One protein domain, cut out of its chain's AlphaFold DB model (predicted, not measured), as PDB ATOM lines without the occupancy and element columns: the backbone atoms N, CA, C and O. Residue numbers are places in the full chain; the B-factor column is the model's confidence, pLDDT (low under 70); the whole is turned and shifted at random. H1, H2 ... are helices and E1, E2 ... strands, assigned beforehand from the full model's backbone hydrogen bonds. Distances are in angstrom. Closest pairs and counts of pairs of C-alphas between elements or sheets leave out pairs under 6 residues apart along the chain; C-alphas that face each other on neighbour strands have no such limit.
ATOM      1  N   PHE A  37      -8.002 -12.023 -29.501       92.94
ATOM      2  CA  PHE A  37      -8.098 -10.628 -29.091       92.94
ATOM      3  C   PHE A  37      -7.702  -9.737 -30.260       92.94
ATOM      4  O   PHE A  37      -6.642  -9.918 -30.850       92.94
ATOM      5  N   THR A  38      -8.534  -8.767 -30.613       95.50
ATOM      6  CA  THR A  38      -8.187  -7.758 -31.615       95.50
ATOM      7  C   THR A  38      -8.361  -6.376 -31.020       95.50
ATOM      8  O   THR A  38      -9.417  -6.077 -30.475       95.50
ATOM      9  N   VAL A  39      -7.354  -5.518 -31.170       95.81
ATOM     10  CA  VAL A  39      -7.457  -4.089 -30.877       95.81
ATOM     11  C   VAL A  39      -7.158  -3.266 -32.125       95.81
ATOM     12  O   VAL A  39      -6.103  -3.409 -32.736       95.81
ATOM     13  N   ALA A  40      -8.087  -2.397 -32.510       97.12
ATOM     14  CA  ALA A  40      -7.950  -1.475 -33.629       97.12
ATOM     15  C   ALA A  40      -7.906  -0.031 -33.126       97.12
ATOM     16  O   ALA A  40      -8.880   0.459 -32.558       97.12
ATOM     17  N   PHE A  41      -6.809   0.666 -33.388       96.12
ATOM     18  CA  PHE A  41      -6.651   2.095 -33.151       96.12
ATOM     19  C   PHE A  41      -6.926   2.840 -34.453       96.12
ATOM     20  O   PHE A  41      -6.343   2.515 -35.485       96.12
ATOM     21  N   GLN A  42      -7.848   3.800 -34.424       96.25
ATOM     22  CA  GLN A  42      -8.295   4.517 -35.615       96.25
ATOM     23  C   GLN A  42      -8.215   6.027 -35.434       96.25
ATOM     24  O   GLN A  42      -8.674   6.561 -34.421       96.25
ATOM     25  N   ARG A  43      -7.743   6.705 -36.485       94.81
ATOM     26  CA  ARG A  43      -7.634   8.170 -36.583       94.81
ATOM     27  C   ARG A  43      -6.761   8.810 -35.506       94.81
ATOM     28  O   ARG A  43      -6.958   9.979 -35.185       94.81
ATOM     29  N   PHE A  44      -5.824   8.060 -34.938       92.94
ATOM     30  CA  PHE A  44      -4.866   8.641 -34.008       92.94
ATOM     31  C   PHE A  44      -3.928   9.598 -34.756       92.94
ATOM     32  O   PHE A  44      -3.606   9.350 -35.918       92.94
ATOM     33  N   PRO A  45      -3.460  10.679 -34.115       91.00
ATOM     34  CA  PRO A  45      -2.475  11.574 -34.722       91.00
ATOM     35  C   PRO A  45      -1.069  10.954 -34.785       91.00
ATOM     36  O   PRO A  45      -0.141  11.573 -35.290       91.00
ATOM     37  N   TYR A  46      -0.904   9.741 -34.261       90.75
ATOM     38  CA  TYR A  46       0.349   9.010 -34.188       90.75
ATOM     39  C   TYR A  46       0.116   7.503 -34.265       90.75
ATOM     40  O   TYR A  46      -0.999   7.019 -34.060       90.75
ATOM     41  N   GLU A  47       1.191   6.764 -34.515       92.25
ATOM     42  CA  GLU A  47       1.164   5.310 -34.460       92.25
ATOM     43  C   GLU A  47       1.245   4.797 -33.019       92.25
ATOM     44  O   GLU A  47       2.048   5.268 -32.215       92.25
ATOM     45  N   ILE A  48       0.399   3.815 -32.704       93.88
ATOM     46  CA  ILE A  48       0.432   3.085 -31.436       93.88
ATOM     47  C   ILE A  48       1.115   1.746 -31.673       93.88
ATOM     48  O   ILE A  48       0.690   0.961 -32.524       93.88
ATOM     49  N   THR A  49       2.155   1.461 -30.897       94.62
ATOM     50  CA  THR A  49       2.918   0.213 -30.994       94.62
ATOM     51  C   THR A  49       2.562  -0.715 -29.848       94.62
ATOM     52  O   THR A  49       2.740  -0.334 -28.690       94.62
ATOM     53  N   CYS A  50       2.092  -1.925 -30.147       93.88
ATOM     54  CA  CYS A  50       1.694  -2.895 -29.130       93.88
ATOM     55  C   CYS A  50       2.521  -4.182 -29.209       93.88
ATOM     56  O   CYS A  50       2.796  -4.675 -30.301       93.88
ATOM     57  N   HIS A  51       2.873  -4.740 -28.050       91.56
ATOM     58  CA  HIS A  51       3.527  -6.045 -27.911       91.56
ATOM     59  C   HIS A  51       2.947  -6.808 -26.714       91.56
ATOM     60  O   HIS A  51       2.428  -6.209 -25.768       91.56
ATOM     61  N   GLU A  52       2.997  -8.138 -26.764       89.75
ATOM     62  CA  GLU A  52       2.568  -8.992 -25.652       89.75
ATOM     63  C   GLU A  52       3.715  -9.126 -24.644       89.75
ATOM     64  O   GLU A  52       4.867  -9.285 -25.037       89.75
ATOM     65  N   VAL A  53       3.413  -9.025 -23.347       83.56
ATOM     66  CA  VAL A  53       4.429  -8.884 -22.284       83.56
ATOM     67  C   VAL A  53       5.353 -10.093 -22.147       83.56
ATOM     68  O   VAL A  53       6.475  -9.940 -21.676       83.56
ATOM     69  N   ASN A  54       4.919 -11.281 -22.564       82.38
ATOM     70  CA  ASN A  54       5.647 -12.529 -22.345       82.38
ATOM     71  C   ASN A  54       5.873 -13.333 -23.636       82.38
ATOM     72  O   ASN A  54       6.247 -14.502 -23.558       82.38
ATOM     73  N   ASN A  55       5.603 -12.743 -24.805       80.69
ATOM     74  CA  ASN A  55       5.579 -13.410 -26.112       80.69
ATOM     75  C   ASN A  55       4.840 -14.767 -26.123       80.69
ATOM     76  O   ASN A  55       5.194 -15.675 -26.872       80.69
ATOM     77  N   ARG A  56       3.802 -14.919 -25.290       82.44
ATOM     78  CA  ARG A  56       3.000 -16.153 -25.167       82.44
ATOM     79  C   ARG A  56       1.918 -16.273 -26.230       82.44
ATOM     80  O   ARG A  56       1.349 -17.344 -26.394       82.44
ATOM     81  N   GLY A  57       1.584 -15.166 -26.884       83.69
ATOM     82  CA  GLY A  57       0.642 -15.109 -27.993       83.69
ATOM     83  C   GLY A  57       1.324 -14.633 -29.263       83.69
ATOM     84  O   GLY A  57       2.238 -13.809 -29.222       83.69
ATOM     85  N   LYS A  58       0.830 -15.095 -30.411       89.00
ATOM     86  CA  LYS A  58       1.228 -14.549 -31.707       89.00
ATOM     87  C   LYS A  58       0.529 -13.212 -31.910       89.00
ATOM     88  O   LYS A  58      -0.697 -13.168 -31.987       89.00
ATOM     89  N   VAL A  59       1.308 -12.140 -32.031       92.56
ATOM     90  CA  VAL A  59       0.806 -10.800 -32.349       92.56
ATOM     91  C   VAL A  59       0.996 -10.533 -33.837       92.56
ATOM     92  O   VAL A  59       2.111 -10.578 -34.350       92.56
ATOM     93  N   VAL A  60      -0.093 -10.232 -34.536       95.31
ATOM     94  CA  VAL A  60      -0.082  -9.799 -35.935       95.31
ATOM     95  C   VAL A  60      -0.532  -8.348 -35.996       95.31
ATOM     96  O   VAL A  60      -1.635  -8.016 -35.564       95.31
ATOM     97  N   LYS A  61       0.315  -7.486 -36.562       97.12
ATOM     98  CA  LYS A  61      -0.009  -6.087 -36.851       97.12
ATOM     99  C   LYS A  61      -0.528  -5.952 -38.283       97.12
ATOM    100  O   LYS A  61       0.009  -6.563 -39.203       97.12
ATOM    101  N   LYS A  62      -1.541  -5.109 -38.478       97.62
ATOM    102  CA  LYS A  62      -2.010  -4.640 -39.789       97.62
ATOM    103  C   LYS A  62      -2.164  -3.120 -39.783       97.62
ATOM    104  O   LYS A  62      -2.626  -2.554 -38.793       97.62
ATOM    105  N   GLY A  63      -1.838  -2.486 -40.906       95.44
ATOM    106  CA  GLY A  63      -1.879  -1.029 -41.060       95.44
ATOM    107  C   GLY A  63      -0.653  -0.315 -40.481       95.44
ATOM    108  O   GLY A  63       0.295  -0.950 -40.011       95.44
ATOM    109  N   SER A  64      -0.686   1.013 -40.534       93.38
ATOM    110  CA  SER A  64       0.397   1.911 -40.120       93.38
ATOM    111  C   SER A  64      -0.139   3.307 -39.778       93.38
ATOM    112  O   SER A  64      -1.300   3.642 -40.050       93.38
ATOM    113  N   GLY A  65       0.701   4.130 -39.147       92.19
ATOM    114  CA  GLY A  65       0.358   5.488 -38.743       92.19
ATOM    115  C   GLY A  65      -0.815   5.513 -37.761       92.19
ATOM    116  O   GLY A  65      -0.936   4.667 -36.877       92.19
ATOM    117  N   GLY A  66      -1.731   6.462 -37.947       93.00
ATOM    118  CA  GLY A  66      -2.912   6.635 -37.095       93.00
ATOM    119  C   GLY A  66      -3.964   5.522 -37.153       93.00
ATOM    120  O   GLY A  66      -4.986   5.622 -36.467       93.00
ATOM    121  N   ASN A  67      -3.769   4.503 -37.999       96.88
ATOM    122  CA  ASN A  67      -4.714   3.409 -38.209       96.88
ATOM    123  C   ASN A  67      -3.988   2.060 -38.167       96.88
ATOM    124  O   ASN A  67      -3.504   1.561 -39.181       96.88
ATOM    125  N   VAL A  68      -3.954   1.453 -36.985       97.19
ATOM    126  CA  VAL A  68      -3.265   0.181 -36.742       97.19
ATOM    127  C   VAL A  68      -4.181  -0.798 -36.034       97.19
ATOM    128  O   VAL A  68      -4.961  -0.429 -35.160       97.19
ATOM    129  N   THR A  69      -4.101  -2.064 -36.420       97.81
ATOM    130  CA  THR A  69      -4.824  -3.160 -35.775       97.81
ATOM    131  C   THR A  69      -3.833  -4.217 -35.329       97.81
ATOM    132  O   THR A  69      -2.981  -4.632 -36.111       97.81
ATOM    133  N   TYR A  70      -3.968  -4.662 -34.086       96.88
ATOM    134  CA  TYR A  70      -3.219  -5.773 -33.522       96.88
ATOM    135  C   TYR A  70      -4.185  -6.907 -33.235       96.88
ATOM    136  O   TYR A  70      -5.184  -6.713 -32.544       96.88
ATOM    137  N   THR A  71      -3.879  -8.087 -33.754       95.50
ATOM    138  CA  THR A  71      -4.593  -9.319 -33.436       95.50
ATOM    139  C   THR A  71      -3.644 -10.241 -32.692       95.50
ATOM    140  O   THR A  71      -2.543 -10.512 -33.166       95.50
ATOM    141  N   VAL A  72      -4.074 -10.706 -31.525       93.12
ATOM    142  CA  VAL A  72      -3.364 -11.658 -30.679       93.12
ATOM    143  C   VAL A  72      -4.127 -12.978 -30.721       93.12
ATOM    144  O   VAL A  72      -5.349 -12.990 -30.554       93.12
ATOM    145  N   THR A  73      -3.416 -14.074 -30.975       90.56
ATOM    146  CA  THR A  73      -3.958 -15.445 -31.055       90.56
ATOM    147  C   THR A  73      -3.000 -16.450 -30.425       90.56
ATOM    148  O   THR A  73      -1.834 -16.120 -30.193       90.56
ATOM    149  N   GLY A  74      -3.459 -17.688 -30.209       81.56
ATOM    150  CA  GLY A  74      -2.603 -18.789 -29.753       81.56
ATOM    151  C   GLY A  74      -2.026 -18.553 -28.362       81.56
ATOM    152  O   GLY A  74      -0.928 -19.005 -28.060       81.56
ATOM    153  N   PHE A  75      -2.734 -17.784 -27.535       77.81
ATOM    154  CA  PHE A  75      -2.298 -17.465 -26.191       77.81
ATOM    155  C   PHE A  75      -3.121 -18.229 -25.171       77.81
ATOM    156  O   PHE A  75      -4.333 -18.073 -25.085       77.81
ATOM    157  N   LYS A  76      -2.432 -19.005 -24.335       66.94
ATOM    158  CA  LYS A  76      -3.055 -19.638 -23.169       66.94
ATOM    159  C   LYS A  76      -3.278 -18.623 -22.046       66.94
ATOM    160  O   LYS A  76      -4.279 -18.620 -21.347       66.94
ATOM    161  N   ALA A  77      -2.324 -17.713 -21.899       56.66
ATOM    162  CA  ALA A  77      -2.304 -16.721 -20.836       56.66
ATOM    163  C   ALA A  77      -1.565 -15.461 -21.292       56.66
ATOM    164  O   ALA A  77      -0.702 -14.978 -20.558       56.66
ATOM    165  N   ALA A  78      -1.818 -14.972 -22.517       57.72
ATOM    166  CA  ALA A  78      -1.346 -13.632 -22.860       57.72
ATOM    167  C   ALA A  78      -2.004 -12.687 -21.867       57.72
ATOM    168  O   ALA A  78      -3.222 -12.500 -21.849       57.72
ATOM    169  N   ASP A  79      -1.178 -12.200 -20.959       72.12
ATOM    170  CA  ASP A  79      -1.657 -11.567 -19.745       72.12
ATOM    171  C   ASP A  79      -2.090 -10.149 -20.112       72.12
ATOM    172  O   ASP A  79      -3.160  -9.647 -19.758       72.12
ATOM    173  N   ARG A  80      -1.212  -9.503 -20.883       86.50
ATOM    174  CA  ARG A  80      -1.173  -8.066 -21.068       86.50
ATOM    175  C   ARG A  80      -0.640  -7.748 -22.456       86.50
ATOM    176  O   ARG A  80       0.402  -8.259 -22.863       86.50
ATOM    177  N   LEU A  81      -1.339  -6.866 -23.162       90.75
ATOM    178  CA  LEU A  81      -0.817  -6.210 -24.352       90.75
ATOM    179  C   LEU A  81      -0.378  -4.806 -23.934       90.75
ATOM    180  O   LEU A  81      -1.217  -3.979 -23.573       90.75
ATOM    181  N   ILE A  82       0.930  -4.550 -23.937       92.19
ATOM    182  CA  ILE A  82       1.466  -3.217 -23.656       92.19
ATOM    183  C   ILE A  82       1.462  -2.434 -24.953       92.19
ATOM    184  O   ILE A  82       2.133  -2.803 -25.915       92.19
ATOM    185  N   CYS A  83       0.735  -1.328 -24.948       93.31
ATOM    186  CA  CYS A  83       0.678  -0.389 -26.047       93.31
ATOM    187  C   CYS A  83       1.388   0.905 -25.649       93.31
ATOM    188  O   CYS A  83       1.186   1.448 -24.562       93.31
ATOM    189  N   THR A  84       2.245   1.383 -26.540       93.19
ATOM    190  CA  THR A  84       3.053   2.588 -26.359       93.19
ATOM    191  C   THR A  84       2.579   3.644 -27.344       93.19
ATOM    192  O   THR A  84       2.350   3.343 -28.518       93.19
ATOM    193  N   VAL A  85       2.408   4.867 -26.852       88.31
ATOM    194  CA  VAL A  85       2.175   6.067 -27.666       88.31
ATOM    195  C   VAL A  85       3.473   6.889 -27.724       88.31
ATOM    196  O   VAL A  85       4.379   6.642 -26.916       88.31
ATOM    197  N   PRO A  86       3.604   7.875 -28.630       82.44
ATOM    198  CA  PRO A  86       4.766   8.761 -28.640       82.44
ATOM    199  C   PRO A  86       5.010   9.417 -27.278       82.44
ATOM    200  O   PRO A  86       4.083   9.610 -26.489       82.44
ATOM    201  N   ASN A  87       6.267   9.772 -27.009       79.06
ATOM    202  CA  ASN A  87       6.758  10.274 -25.715       79.06
ATOM    203  C   ASN A  87       6.836   9.205 -24.609       79.06
ATOM    204  O   ASN A  87       6.862   9.531 -23.427       79.06
ATOM    205  N   GLY A  88       6.851   7.919 -24.975       73.62
ATOM    206  CA  GLY A  88       7.131   6.815 -24.049       73.62
ATOM    207  C   GLY A  88       5.999   6.478 -23.077       73.62
ATOM    208  O   GLY A  88       6.158   5.578 -22.251       73.62
ATOM    209  N   ARG A  89       4.842   7.146 -23.177       84.75
ATOM    210  CA  ARG A  89       3.651   6.803 -22.391       84.75
ATOM    211  C   ARG A  89       3.154   5.416 -22.797       84.75
ATOM    212  O   ARG A  89       3.009   5.111 -23.981       84.75
ATOM    213  N   LYS A  90       2.861   4.586 -21.798       89.31
ATOM    214  CA  LYS A  90       2.394   3.209 -21.979       89.31
ATOM    215  C   LYS A  90       1.042   3.015 -21.313       89.31
ATOM    216  O   LYS A  90       0.762   3.609 -20.276       89.31
ATOM    217  N   PHE A  91       0.231   2.155 -21.903       87.31
ATOM    218  CA  PHE A  91      -0.984   1.631 -21.297       87.31
ATOM    219  C   PHE A  91      -1.079   0.136 -21.583       87.31
ATOM    220  O   PHE A  91      -0.501  -0.369 -22.548       87.31
ATOM    221  N   THR A  92      -1.807  -0.575 -20.732       89.25
ATOM    222  CA  THR A  92      -1.797  -2.036 -20.729       89.25
ATOM    223  C   THR A  92      -3.200  -2.570 -20.892       89.25
ATOM    224  O   THR A  92      -3.998  -2.444 -19.972       89.25
ATOM    225  N   LEU A  93      -3.489  -3.228 -22.012       89.62
ATOM    226  CA  LEU A  93      -4.742  -3.956 -22.188       89.62
ATOM    227  C   LEU A  93      -4.637  -5.295 -21.461       89.62
ATOM    228  O   LEU A  93      -3.852  -6.163 -21.847       89.62
ATOM    229  N   ASN A  94      -5.411  -5.448 -20.391       86.62
ATOM    230  CA  ASN A  94      -5.440  -6.661 -19.587       86.62
ATOM    231  C   ASN A  94      -6.365  -7.700 -20.236       86.62
ATOM    232  O   ASN A  94      -7.534  -7.829 -19.874       86.62
ATOM    233  N   MET A  95      -5.836  -8.421 -21.228       87.19
ATOM    234  CA  MET A  95      -6.580  -9.456 -21.951       87.19
ATOM    235  C   MET A  95      -7.068 -10.541 -20.990       87.19
ATOM    236  O   MET A  95      -8.229 -10.935 -21.067       87.19
ATOM    237  N   LYS A  96      -6.235 -10.944 -20.022       83.00
ATOM    238  CA  LYS A  96      -6.606 -11.912 -18.985       83.00
ATOM    239  C   LYS A  96      -7.895 -11.496 -18.270       83.00
ATOM    240  O   LYS A  96      -8.849 -12.264 -18.205       83.00
ATOM    241  N   PHE A  97      -7.966 -10.254 -17.798       83.00
ATOM    242  CA  PHE A  97      -9.172  -9.731 -17.157       83.00
ATOM    243  C   PHE A  97     -10.369  -9.683 -18.116       83.00
ATOM    244  O   PHE A  97     -11.468 -10.093 -17.739       83.00
ATOM    245  N   MET A  98     -10.171  -9.230 -19.355       84.62
ATOM    246  CA  MET A  98     -11.256  -9.122 -20.334       84.62
ATOM    247  C   MET A  98     -11.855 -10.485 -20.722       84.62
ATOM    248  O   MET A  98     -13.056 -10.558 -20.961       84.62
ATOM    249  N   PHE A  99     -11.058 -11.559 -20.738       85.88
ATOM    250  CA  PHE A  99     -11.523 -12.934 -20.984       85.88
ATOM    251  C   PHE A  99     -11.990 -13.677 -19.718       85.88
ATOM    252  O   PHE A  99     -12.705 -14.668 -19.828       85.88
ATOM    253  N   GLY A 100     -11.642 -13.195 -18.521       83.62
ATOM    254  CA  GLY A 100     -12.204 -13.673 -17.253       83.62
ATOM    255  C   GLY A 100     -11.768 -15.055 -16.743       83.62
ATOM    256  O   GLY A 100     -12.431 -15.604 -15.875       83.62
ATOM    257  N   VAL A 101     -10.651 -15.644 -17.152       83.56
ATOM    258  CA  VAL A 101      -9.385 -15.106 -16.679       83.56
ATOM    259  C   VAL A 101      -9.114 -15.368 -15.191       83.56
ATOM    260  O   VAL A 101      -8.633 -14.453 -14.524       83.56
ATOM    261  N   GLY A 102      -9.434 -16.547 -14.637       81.25
ATOM    262  CA  GLY A 102      -9.318 -16.831 -13.197       81.25
ATOM    263  C   GLY A 102     -10.384 -16.144 -12.334       81.25
ATOM    264  O   GLY A 102     -10.186 -15.937 -11.134       81.25
ATOM    265  N   ARG A 103     -11.507 -15.740 -12.939       83.31
ATOM    266  CA  ARG A 103     -12.594 -15.031 -12.258       83.31
ATOM    267  C   ARG A 103     -13.488 -16.013 -11.500       83.31
ATOM    268  O   ARG A 103     -14.039 -16.934 -12.087       83.31
ATOM    269  N   THR A 104     -13.699 -15.757 -10.208       84.94
ATOM    270  CA  THR A 104     -14.577 -16.568  -9.340       84.94
ATOM    271  C   THR A 104     -15.964 -15.959  -9.127       84.94
ATOM    272  O   THR A 104     -16.882 -16.647  -8.694       84.94
ATOM    273  N   LYS A 105     -16.145 -14.671  -9.448       85.94
ATOM    274  CA  LYS A 105     -17.434 -13.962  -9.386       85.94
ATOM    275  C   LYS A 105     -17.557 -12.929 -10.503       85.94
ATOM    276  O   LYS A 105     -16.556 -12.321 -10.881       85.94
ATOM    277  N   ARG A 106     -18.775 -12.696 -11.002       79.25
ATOM    278  CA  ARG A 106     -19.047 -11.620 -11.971       79.25
ATOM    279  C   ARG A 106     -18.909 -10.262 -11.282       79.25
ATOM    280  O   ARG A 106     -19.337 -10.100 -10.141       79.25
ATOM    281  N   VAL A 107     -18.297  -9.304 -11.967       72.00
ATOM    282  CA  VAL A 107     -18.118  -7.924 -11.492       72.00
ATOM    283  C   VAL A 107     -18.498  -6.949 -12.601       72.00
ATOM    284  O   VAL A 107     -18.514  -7.324 -13.770       72.00
ATOM    285  N   MET A 108     -18.791  -5.700 -12.243       65.12
ATOM    286  CA  MET A 108     -19.043  -4.638 -13.222       65.12
ATOM    287  C   MET A 108     -17.830  -4.455 -14.148       65.12
ATOM    288  O   MET A 108     -16.712  -4.278 -13.665       65.12
ATOM    289  N   GLY A 109     -18.045  -4.512 -15.465       65.00
ATOM    290  CA  GLY A 109     -16.998  -4.493 -16.495       65.00
ATOM    291  C   GLY A 109     -16.204  -5.800 -16.632       65.00
ATOM    292  O   GLY A 109     -15.231  -5.862 -17.381       65.00
ATOM    293  N   GLY A 110     -16.591  -6.838 -15.889       72.31
ATOM    294  CA  GLY A 110     -15.993  -8.168 -15.880       72.31
ATOM    295  C   GLY A 110     -17.077  -9.227 -15.714       72.31
ATOM    296  O   GLY A 110     -17.067 -10.008 -14.760       72.31
ATOM    297  N   GLU A 111     -18.045  -9.209 -16.623       78.44
ATOM    298  CA  GLU A 111     -19.273  -9.992 -16.532       78.44
ATOM    299  C   GLU A 111     -19.059 -11.455 -16.912       78.44
ATOM    300  O   GLU A 111     -19.856 -12.294 -16.514       78.44
ATOM    301  N   TYR A 112     -18.008 -11.774 -17.663       83.00
ATOM    302  CA  TYR A 112     -17.794 -13.094 -18.254       83.00
ATOM    303  C   TYR A 112     -16.833 -13.954 -17.440       83.00
ATOM    304  O   TYR A 112     -15.845 -13.456 -16.913       83.00
ATOM    305  N   PHE A 113     -17.083 -15.253 -17.357       86.69
ATOM    306  CA  PHE A 113     -16.119 -16.207 -16.824       86.69
ATOM    307  C   PHE A 113     -15.171 -16.725 -17.905       86.69
ATOM    308  O   PHE A 113     -15.444 -16.662 -19.103       86.69
ATOM    309  N   GLU A 114     -14.068 -17.282 -17.423       85.44
ATOM    310  CA  GLU A 114     -13.151 -18.177 -18.115       85.44
ATOM    311  C   GLU A 114     -13.874 -19.051 -19.150       85.44
ATOM    312  O   GLU A 114     -14.784 -19.807 -18.812       85.44
ATOM    313  N   GLY A 115     -13.483 -18.946 -20.420       82.44
ATOM    314  CA  GLY A 115     -14.044 -19.771 -21.496       82.44
ATOM    315  C   GLY A 115     -15.425 -19.346 -22.015       82.44
ATOM    316  O   GLY A 115     -15.858 -19.865 -23.043       82.44
ATOM    317  N   GLU A 116     -16.105 -18.373 -21.397       86.00
ATOM    318  CA  GLU A 116     -17.370 -17.855 -21.942       86.00
ATOM    319  C   GLU A 116     -17.143 -16.982 -23.185       86.00
ATOM    320  O   GLU A 116     -18.029 -16.902 -24.036       86.00
ATOM    321  N   ILE A 117     -15.972 -16.352 -23.327       87.50
ATOM    322  CA  ILE A 117     -15.613 -15.505 -24.473       87.50
ATOM    323  C   ILE A 117     -14.707 -16.278 -25.435       87.50
ATOM    324  O   ILE A 117     -13.660 -16.782 -25.043       87.50
ATOM    325  N   LYS A 118     -15.077 -16.310 -26.720       87.75
ATOM    326  CA  LYS A 118     -14.240 -16.862 -27.801       87.75
ATOM    327  C   LYS A 118     -13.388 -15.783 -28.462       87.75
ATOM    328  O   LYS A 118     -12.231 -16.003 -28.804       87.75
ATOM    329  N   ARG A 119     -13.971 -14.599 -28.667       91.81
ATOM    330  CA  ARG A 119     -13.308 -13.486 -29.351       91.81
ATOM    331  C   ARG A 119     -13.745 -12.139 -28.801       91.81
ATOM    332  O   ARG A 119     -14.935 -11.918 -28.584       91.81
ATOM    333  N   LEU A 120     -12.787 -11.228 -28.682       91.69
ATOM    334  CA  LEU A 120     -13.008  -9.845 -28.283       91.69
ATOM    335  C   LEU A 120     -12.375  -8.910 -29.315       91.69
ATOM    336  O   LEU A 120     -11.173  -8.968 -29.565       91.69
ATOM    337  N   ASP A 121     -13.200  -8.058 -29.922       94.25
ATOM    338  CA  ASP A 121     -12.759  -7.005 -30.835       94.25
ATOM    339  C   ASP A 121     -12.946  -5.635 -30.158       94.25
ATOM    340  O   ASP A 121     -14.068  -5.141 -30.034       94.25
ATOM    341  N   LEU A 122     -11.850  -5.016 -29.726       93.75
ATOM    342  CA  LEU A 122     -11.792  -3.647 -29.229       93.75
ATOM    343  C   LEU A 122     -11.437  -2.708 -30.383       93.75
ATOM    344  O   LEU A 122     -10.431  -2.871 -31.065       93.75
ATOM    345  N   LYS A 123     -12.229  -1.667 -30.595       94.81
ATOM    346  CA  LYS A 123     -11.911  -0.582 -31.522       94.81
ATOM    347  C   LYS A 123     -11.876   0.719 -30.751       94.81
ATOM    348  O   LYS A 123     -12.897   1.099 -30.201       94.81
ATOM    349  N   VAL A 124     -10.758   1.426 -30.779       93.31
ATOM    350  CA  VAL A 124     -10.573   2.743 -30.168       93.31
ATOM    351  C   VAL A 124     -10.434   3.771 -31.279       93.31
ATOM    352  O   VAL A 124      -9.586   3.648 -32.161       93.31
ATOM    353  N   LYS A 125     -11.284   4.789 -31.256       93.56
ATOM    354  CA  LYS A 125     -11.294   5.874 -32.228       93.56
ATOM    355  C   LYS A 125     -10.935   7.173 -31.525       93.56
ATOM    356  O   LYS A 125     -11.658   7.599 -30.628       93.56
ATOM    357  N   TYR A 126      -9.869   7.808 -31.988       91.25
ATOM    358  CA  TYR A 126      -9.550   9.178 -31.622       91.25
ATOM    359  C   TYR A 126     -10.492  10.141 -32.354       91.25
ATOM    360  O   TYR A 126     -10.782   9.981 -33.549       91.25
ATOM    361  N   GLN A 127     -11.010  11.126 -31.631       90.50
ATOM    362  CA  GLN A 127     -11.883  12.163 -32.156       90.50
ATOM    363  C   GLN A 127     -11.413  13.524 -31.648       90.50
ATOM    364  O   GLN A 127     -10.966  13.666 -30.514       90.50
ATOM    365  N   ARG A 128     -11.534  14.539 -32.501       83.25
ATOM    366  CA  ARG A 128     -11.368  15.934 -32.108       83.25
ATOM    367  C   ARG A 128     -12.707  16.620 -32.326       83.25
ATOM    368  O   ARG A 128     -13.208  16.612 -33.449       83.25
ATOM    369  N   SER A 129     -13.310  17.127 -31.260       77.56
ATOM    370  CA  SER A 129     -14.620  17.784 -31.296       77.56
ATOM    371  C   SER A 129     -14.538  19.077 -30.500       77.56
ATOM    372  O   SER A 129     -14.134  19.048 -29.344       77.56
ATOM    373  N   GLY A 130     -14.861  20.214 -31.123       74.88
ATOM    374  CA  GLY A 130     -14.827  21.520 -30.447       74.88
ATOM    375  C   GLY A 130     -13.466  21.875 -29.830       74.88
ATOM    376  O   GLY A 130     -13.412  22.454 -28.754       74.88
ATOM    377  N   GLY A 131     -12.360  21.457 -30.457       77.00
ATOM    378  CA  GLY A 131     -11.003  21.673 -29.935       77.00
ATOM    379  C   GLY A 131     -10.551  20.682 -28.854       77.00
ATOM    380  O   GLY A 131      -9.352  20.600 -28.600       77.00
ATOM    381  N   GLN A 132     -11.459  19.878 -28.295       79.31
ATOM    382  CA  GLN A 132     -11.150  18.857 -27.295       79.31
ATOM    383  C   GLN A 132     -10.843  17.503 -27.939       79.31
ATOM    384  O   GLN A 132     -11.441  17.117 -28.951       79.31
ATOM    385  N   ASN A 133      -9.900  16.778 -27.339       83.12
ATOM    386  CA  ASN A 133      -9.538  15.425 -27.742       83.12
ATOM    387  C   ASN A 133     -10.408  14.440 -26.963       83.12
ATOM    388  O   ASN A 133     -10.383  14.442 -25.736       83.12
ATOM    389  N   THR A 134     -11.155  13.603 -27.673       87.44
ATOM    390  CA  THR A 134     -12.027  12.589 -27.080       87.44
ATOM    391  C   THR A 134     -11.770  11.227 -27.705       87.44
ATOM    392  O   THR A 134     -11.243  11.096 -28.815       87.44
ATOM    393  N   TYR A 135     -12.138  10.182 -26.976       87.75
ATOM    394  CA  TYR A 135     -11.934   8.800 -27.372       87.75
ATOM    395  C   TYR A 135     -13.267   8.074 -27.350       87.75
ATOM    396  O   TYR A 135     -14.021   8.146 -26.381       87.75
ATOM    397  N   LYS A 136     -13.545   7.333 -28.419       88.50
ATOM    398  CA  LYS A 136     -14.701   6.444 -28.492       88.50
ATOM    399  C   LYS A 136     -14.233   5.020 -28.693       88.50
ATOM    400  O   LYS A 136     -13.569   4.733 -29.690       88.50
ATOM    401  N   SER A 137     -14.600   4.130 -27.785       86.50
ATOM    402  CA  SER A 137     -14.348   2.709 -27.933       86.50
ATOM    403  C   SER A 137     -15.615   1.951 -28.320       86.50
ATOM    404  O   SER A 137     -16.732   2.294 -27.930       86.50
ATOM    405  N   HIS A 138     -15.440   0.908 -29.119       89.31
ATOM    406  CA  HIS A 138     -16.442  -0.113 -29.368       89.31
ATOM    407  C   HIS A 138     -15.833  -1.458 -28.997       89.31
ATOM    408  O   HIS A 138     -14.831  -1.852 -29.590       89.31
ATOM    409  N   VAL A 139     -16.459  -2.166 -28.070       87.00
ATOM    410  CA  VAL A 139     -16.099  -3.535 -27.713       87.00
ATOM    411  C   VAL A 139     -17.146  -4.456 -28.318       87.00
ATOM    412  O   VAL A 139     -18.339  -4.274 -28.105       87.00
ATOM    413  N   THR A 140     -16.720  -5.423 -29.123       89.88
ATOM    414  CA  THR A 140     -17.585  -6.511 -29.585       89.88
ATOM    415  C   THR A 140     -17.112  -7.802 -28.949       89.88
ATOM    416  O   THR A 140     -15.988  -8.237 -29.195       89.88
ATOM    417  N   ILE A 141     -17.983  -8.417 -28.158       88.62
ATOM    418  CA  ILE A 141     -17.716  -9.669 -27.458       88.62
ATOM    419  C   ILE A 141     -18.473 -10.769 -28.195       88.62
ATOM    420  O   ILE A 141     -19.686 -10.695 -28.375       88.62
ATOM    421  N   ARG A 142     -17.757 -11.793 -28.661       90.50
ATOM    422  CA  ARG A 142     -18.350 -13.030 -29.177       90.50
ATOM    423  C   ARG A 142     -18.175 -14.110 -28.122       90.50
ATOM    424  O   ARG A 142     -17.086 -14.670 -27.974       90.50
ATOM    425  N   SER A 143     -19.250 -14.365 -27.391       87.25
ATOM    426  CA  SER A 143     -19.315 -15.380 -26.346       87.25
ATOM    427  C   SER A 143     -19.936 -16.679 -26.862       87.25
ATOM    428  O   SER A 143     -20.454 -16.741 -27.978       87.25
ATOM    429  N   ILE A 144     -19.925 -17.717 -26.027       82.44
ATOM    430  CA  ILE A 144     -20.691 -18.951 -26.259       82.44
ATOM    431  C   ILE A 144     -22.210 -18.704 -26.291       82.44
ATOM    432  O   ILE A 144     -22.932 -19.483 -26.901       82.44
ATOM    433  N   LYS A 145     -22.689 -17.619 -25.661       79.62
ATOM    434  CA  LYS A 145     -24.114 -17.261 -25.553       79.62
ATOM    435  C   LYS A 145     -24.594 -16.364 -26.695       79.62
ATOM    436  O   LYS A 145     -25.792 -16.166 -26.852       79.62
ATOM    437  N   GLY A 146     -23.675 -15.802 -27.477       82.25
ATOM    438  CA  GLY A 146     -23.997 -14.892 -28.569       82.25
ATOM    439  C   GLY A 146     -23.034 -13.717 -28.678       82.25
ATOM    440  O   GLY A 146     -21.944 -13.702 -28.097       82.25
ATOM    441  N   LYS A 147     -23.439 -12.722 -29.467       88.56
ATOM    442  CA  LYS A 147     -22.651 -11.524 -29.760       88.56
ATOM    443  C   LYS A 147     -23.209 -10.325 -29.003       88.56
ATOM    444  O   LYS A 147     -24.358  -9.955 -29.213       88.56
ATOM    445  N   GLU A 148     -22.358  -9.668 -28.229       84.38
ATOM    446  CA  GLU A 148     -22.655  -8.405 -27.559       84.38
ATOM    447  C   GLU A 148     -21.807  -7.278 -28.158       84.38
ATOM    448  O   GLU A 148     -20.677  -7.490 -28.616       84.38
ATOM    449  N   ARG A 149     -22.357  -6.062 -28.166       81.25
ATOM    450  CA  ARG A 149     -21.620  -4.852 -28.517       81.25
ATOM    451  C   ARG A 149     -21.810  -3.804 -27.436       81.25
ATOM    452  O   ARG A 149     -22.933  -3.398 -27.168       81.25
ATOM    453  N   VAL A 150     -20.695  -3.285 -26.944       79.88
ATOM    454  CA  VAL A 150     -20.656  -2.204 -25.969       79.88
ATOM    455  C   VAL A 150     -19.929  -1.001 -26.560       79.88
ATOM    456  O   VAL A 150     -18.980  -1.144 -27.335       79.88
ATOM    457  N   ILE A 151     -20.425   0.201 -26.277       79.12
ATOM    458  CA  ILE A 151     -19.912   1.456 -26.830       79.12
ATOM    459  C   ILE A 151     -19.635   2.407 -25.677       79.12
ATOM    460  O   ILE A 151     -20.540   2.703 -24.906       79.12
ATOM    461  N   TYR A 152     -18.418   2.940 -25.625       76.81
ATOM    462  CA  TYR A 152     -18.011   3.903 -24.610       76.81
ATOM    463  C   TYR A 152     -17.410   5.143 -25.256       76.81
ATOM    464  O   TYR A 152     -16.751   5.062 -26.294       76.81
ATOM    465  N   ALA A 153     -17.638   6.303 -24.649       79.94
ATOM    466  CA  ALA A 153     -17.022   7.561 -25.044       79.94
ATOM    467  C   ALA A 153     -16.532   8.294 -23.795       79.94
ATOM    468  O   ALA A 153     -17.269   8.400 -22.815       79.94
ATOM    469  N   ALA A 154     -15.293   8.773 -23.825       79.12
ATOM    470  CA  ALA A 154     -14.666   9.462 -22.706       79.12
ATOM    471  C   ALA A 154     -13.602  10.456 -23.191       79.12
ATOM    472  O   ALA A 154     -13.090  10.349 -24.307       79.12
ATOM    473  N   ASP A 155     -13.251  11.402 -22.324       78.44
ATOM    474  CA  ASP A 155     -12.191  12.387 -22.584       78.44
ATOM    475  C   ASP A 155     -10.795  11.764 -22.415       78.44
ATOM    476  O   ASP A 155      -9.836  12.179 -23.061       78.44
ATOM    477  N   ASP A 156     -10.695  10.710 -21.600       80.31
ATOM    478  CA  ASP A 156      -9.471   9.933 -21.414       80.31
ATOM    479  C   ASP A 156      -9.565   8.562 -22.095       80.31
ATOM    480  O   ASP A 156     -10.578   7.854 -22.029       80.31
ATOM    481  N   MET A 157      -8.468   8.173 -22.739       78.94
ATOM    482  CA  MET A 157      -8.361   6.925 -23.483       78.94
ATOM    483  C   MET A 157      -8.497   5.685 -22.586       78.94
ATOM    484  O   MET A 157      -9.091   4.703 -23.025       78.94
ATOM    485  N   LEU A 158      -7.985   5.708 -21.351       80.25
ATOM    486  CA  LEU A 158      -8.101   4.584 -20.416       80.25
ATOM    487  C   LEU A 158      -9.569   4.325 -20.077       80.25
ATOM    488  O   LEU A 158     -10.022   3.190 -20.183       80.25
ATOM    489  N   PHE A 159     -10.340   5.370 -19.764       75.50
ATOM    490  CA  PHE A 159     -11.774   5.214 -19.496       75.50
ATOM    491  C   PHE A 159     -12.534   4.694 -20.713       75.50
ATOM    492  O   PHE A 159     -13.431   3.874 -20.563       75.50
ATOM    493  N   ALA A 160     -12.165   5.115 -21.925       76.00
ATOM    494  CA  ALA A 160     -12.775   4.553 -23.123       76.00
ATOM    495  C   ALA A 160     -12.428   3.060 -23.285       76.00
ATOM    496  O   ALA A 160     -13.268   2.278 -23.709       76.00
ATOM    497  N   ILE A 161     -11.203   2.645 -22.971       79.25
ATOM    498  CA  ILE A 161     -10.706   1.287 -23.226       79.25
ATOM    499  C   ILE A 161     -11.166   0.255 -22.186       79.25
ATOM    500  O   ILE A 161     -11.300  -0.915 -22.547       79.25
ATOM    501  N   PHE A 162     -11.394   0.663 -20.935       74.31
ATOM    502  CA  PHE A 162     -11.695  -0.235 -19.814       74.31
ATOM    503  C   PHE A 162     -13.158  -0.124 -19.367       74.31
ATOM    504  O   PHE A 162     -13.507   0.839 -18.679       74.31
ATOM    505  N   PRO A 163     -14.017  -1.103 -19.711       61.44
ATOM    506  CA  PRO A 163     -15.417  -1.161 -19.280       61.44
ATOM    507  C   PRO A 163     -15.611  -1.001 -17.766       61.44
ATOM    508  O   PRO A 163     -16.531  -0.320 -17.313       61.44
ATOM    509  N   GLU A 164     -14.719  -1.595 -16.974       64.19
ATOM    510  CA  GLU A 164     -14.740  -1.575 -15.511       64.19
ATOM    511  C   GLU A 164     -14.418  -0.201 -14.918       64.19
ATOM    512  O   GLU A 164     -14.787   0.074 -13.777       64.19
ATOM    513  N   LEU A 165     -13.744   0.662 -15.682       63.66
ATOM    514  CA  LEU A 165     -13.488   2.056 -15.321       63.66
ATOM    515  C   LEU A 165     -14.535   2.988 -15.943       63.66
ATOM    516  O   LEU A 165     -14.866   4.011 -15.351       63.66
ATOM    517  N   ALA A 166     -15.081   2.631 -17.108       54.88
ATOM    518  CA  ALA A 166     -16.124   3.383 -17.801       54.88
ATOM    519  C   ALA A 166     -17.453   3.400 -17.030       54.88
ATOM    520  O   ALA A 166     -18.171   4.397 -17.057       54.88
ATOM    521  N   ASN A 167     -17.766   2.303 -16.333       50.41
ATOM    522  CA  ASN A 167     -18.973   2.154 -15.519       50.41
ATOM    523  C   ASN A 167     -18.795   2.630 -14.065       50.41
ATOM    524  O   ASN A 167     -19.722   2.513 -13.262       50.41
ATOM    525  N   GLN A 168     -17.627   3.170 -13.702       50.78
ATOM    526  CA  GLN A 168     -17.470   3.865 -12.428       50.78
ATOM    527  C   GLN A 168     -18.050   5.275 -12.569       50.78
ATOM    528  O   GLN A 168     -17.765   5.949 -13.562       50.78
TER     529      GLN A 168
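What this domain is: This is residues 37 to 168 of the 175 residues of an uncharacterized protein of Pelagicola litoralis (UniProt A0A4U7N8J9). A broad, twisted wall of six strands, E3 to E9 from edge to edge, is covered on one face by two things: a small sheet of three strands over its E3, E4 and E1 half, and the short helix H2 over E8. The two sheets make a sandwich, only partly face to face; H1, H3 and a long loop, residues 100 to 116, complete the model. The printed part has 132 residues, with nine named strands and three named helices in the order E1 E2 E3 E4 E5 E6 H1 E7 E8 E9 H2 H3. The large sheet is mixed, the small one antiparallel, and the class is mostly strand. The whole is compact, with a radius of gyration of the C-alphas of 14.4 A and spans of 43 by 31 by 23 A.

How they stand to each other: The large sheet runs E3, residues 58 to 64, E4, 67 to 73, E1, 37 to 42, E7, 117 to 129, E8, 132 to 143, and E9, 146 to 154. E1 and E7 are parallel at 12 degrees, with N 40 and O 122 2.8 A apart, within hydrogen-bond range. E4 and E1 are antiparallel, with N 39 and O 70 at 2.8 A; the hairpin E3 and E4 has N 60 and O 71 at 2.8 A. E7, E8 and E9 form a meander, each strand the antiparallel neighbour of the one before, with N 123 and O 138 at 2.8 A and N 139 and O 150 at 2.8 A. The small sheet runs E2, residues 49 to 52, E5, 81 to 84, and E6, 90 to 93, with N 51 and O 82 at 3.0 A and N 83 and O 91 at 2.9 A. The planes of the sandwich are 21 degrees apart; the closest C-alphas of E2 and E3, those of His 51 and Val 59, are 7.1 A apart. H2, residues 157 to 161, is on the large sheet at a height over the sheet of 6.8 A, over E8; its closest C-alphas to E8 are those of Ala 160 and Ser 137, 5.4 A apart. H2 and H3, residues 163 to 166, touch only at the corner, with C-alphas 159 and 166 5.0 A apart. H1, residues 95 to 99, and H3 only graze the large sheet. Every O i to N i+4 pair is within hydrogen-bond range in H1 and H2; H3 is too short for such a pair.

Where its parts are: E8 measures 35.2 A from first to last C-alpha, E7 34.0 A, E9 26.7 A, E4 20.2 A, E3 18.5 A and E1 16.5 A. E1 begins at C-alpha 37 (-8.098, -10.628, -29.091), E7 ends at C-alpha 129 (-14.620, 17.784, -31.296), and H3 ends at C-alpha 166 (-16.124, 3.383, -17.801).

The domain as a whole: The C-alphas farthest apart, those of Thr 104 and Gly 131, are 43.6 A apart. The printed part has no cut, and the link from H1 to E7 is long, with 17 residues. The mean pLDDT of the printed part is 84.5; residues 76 to 78, 108 to 109 and 163 to 168 are under 70.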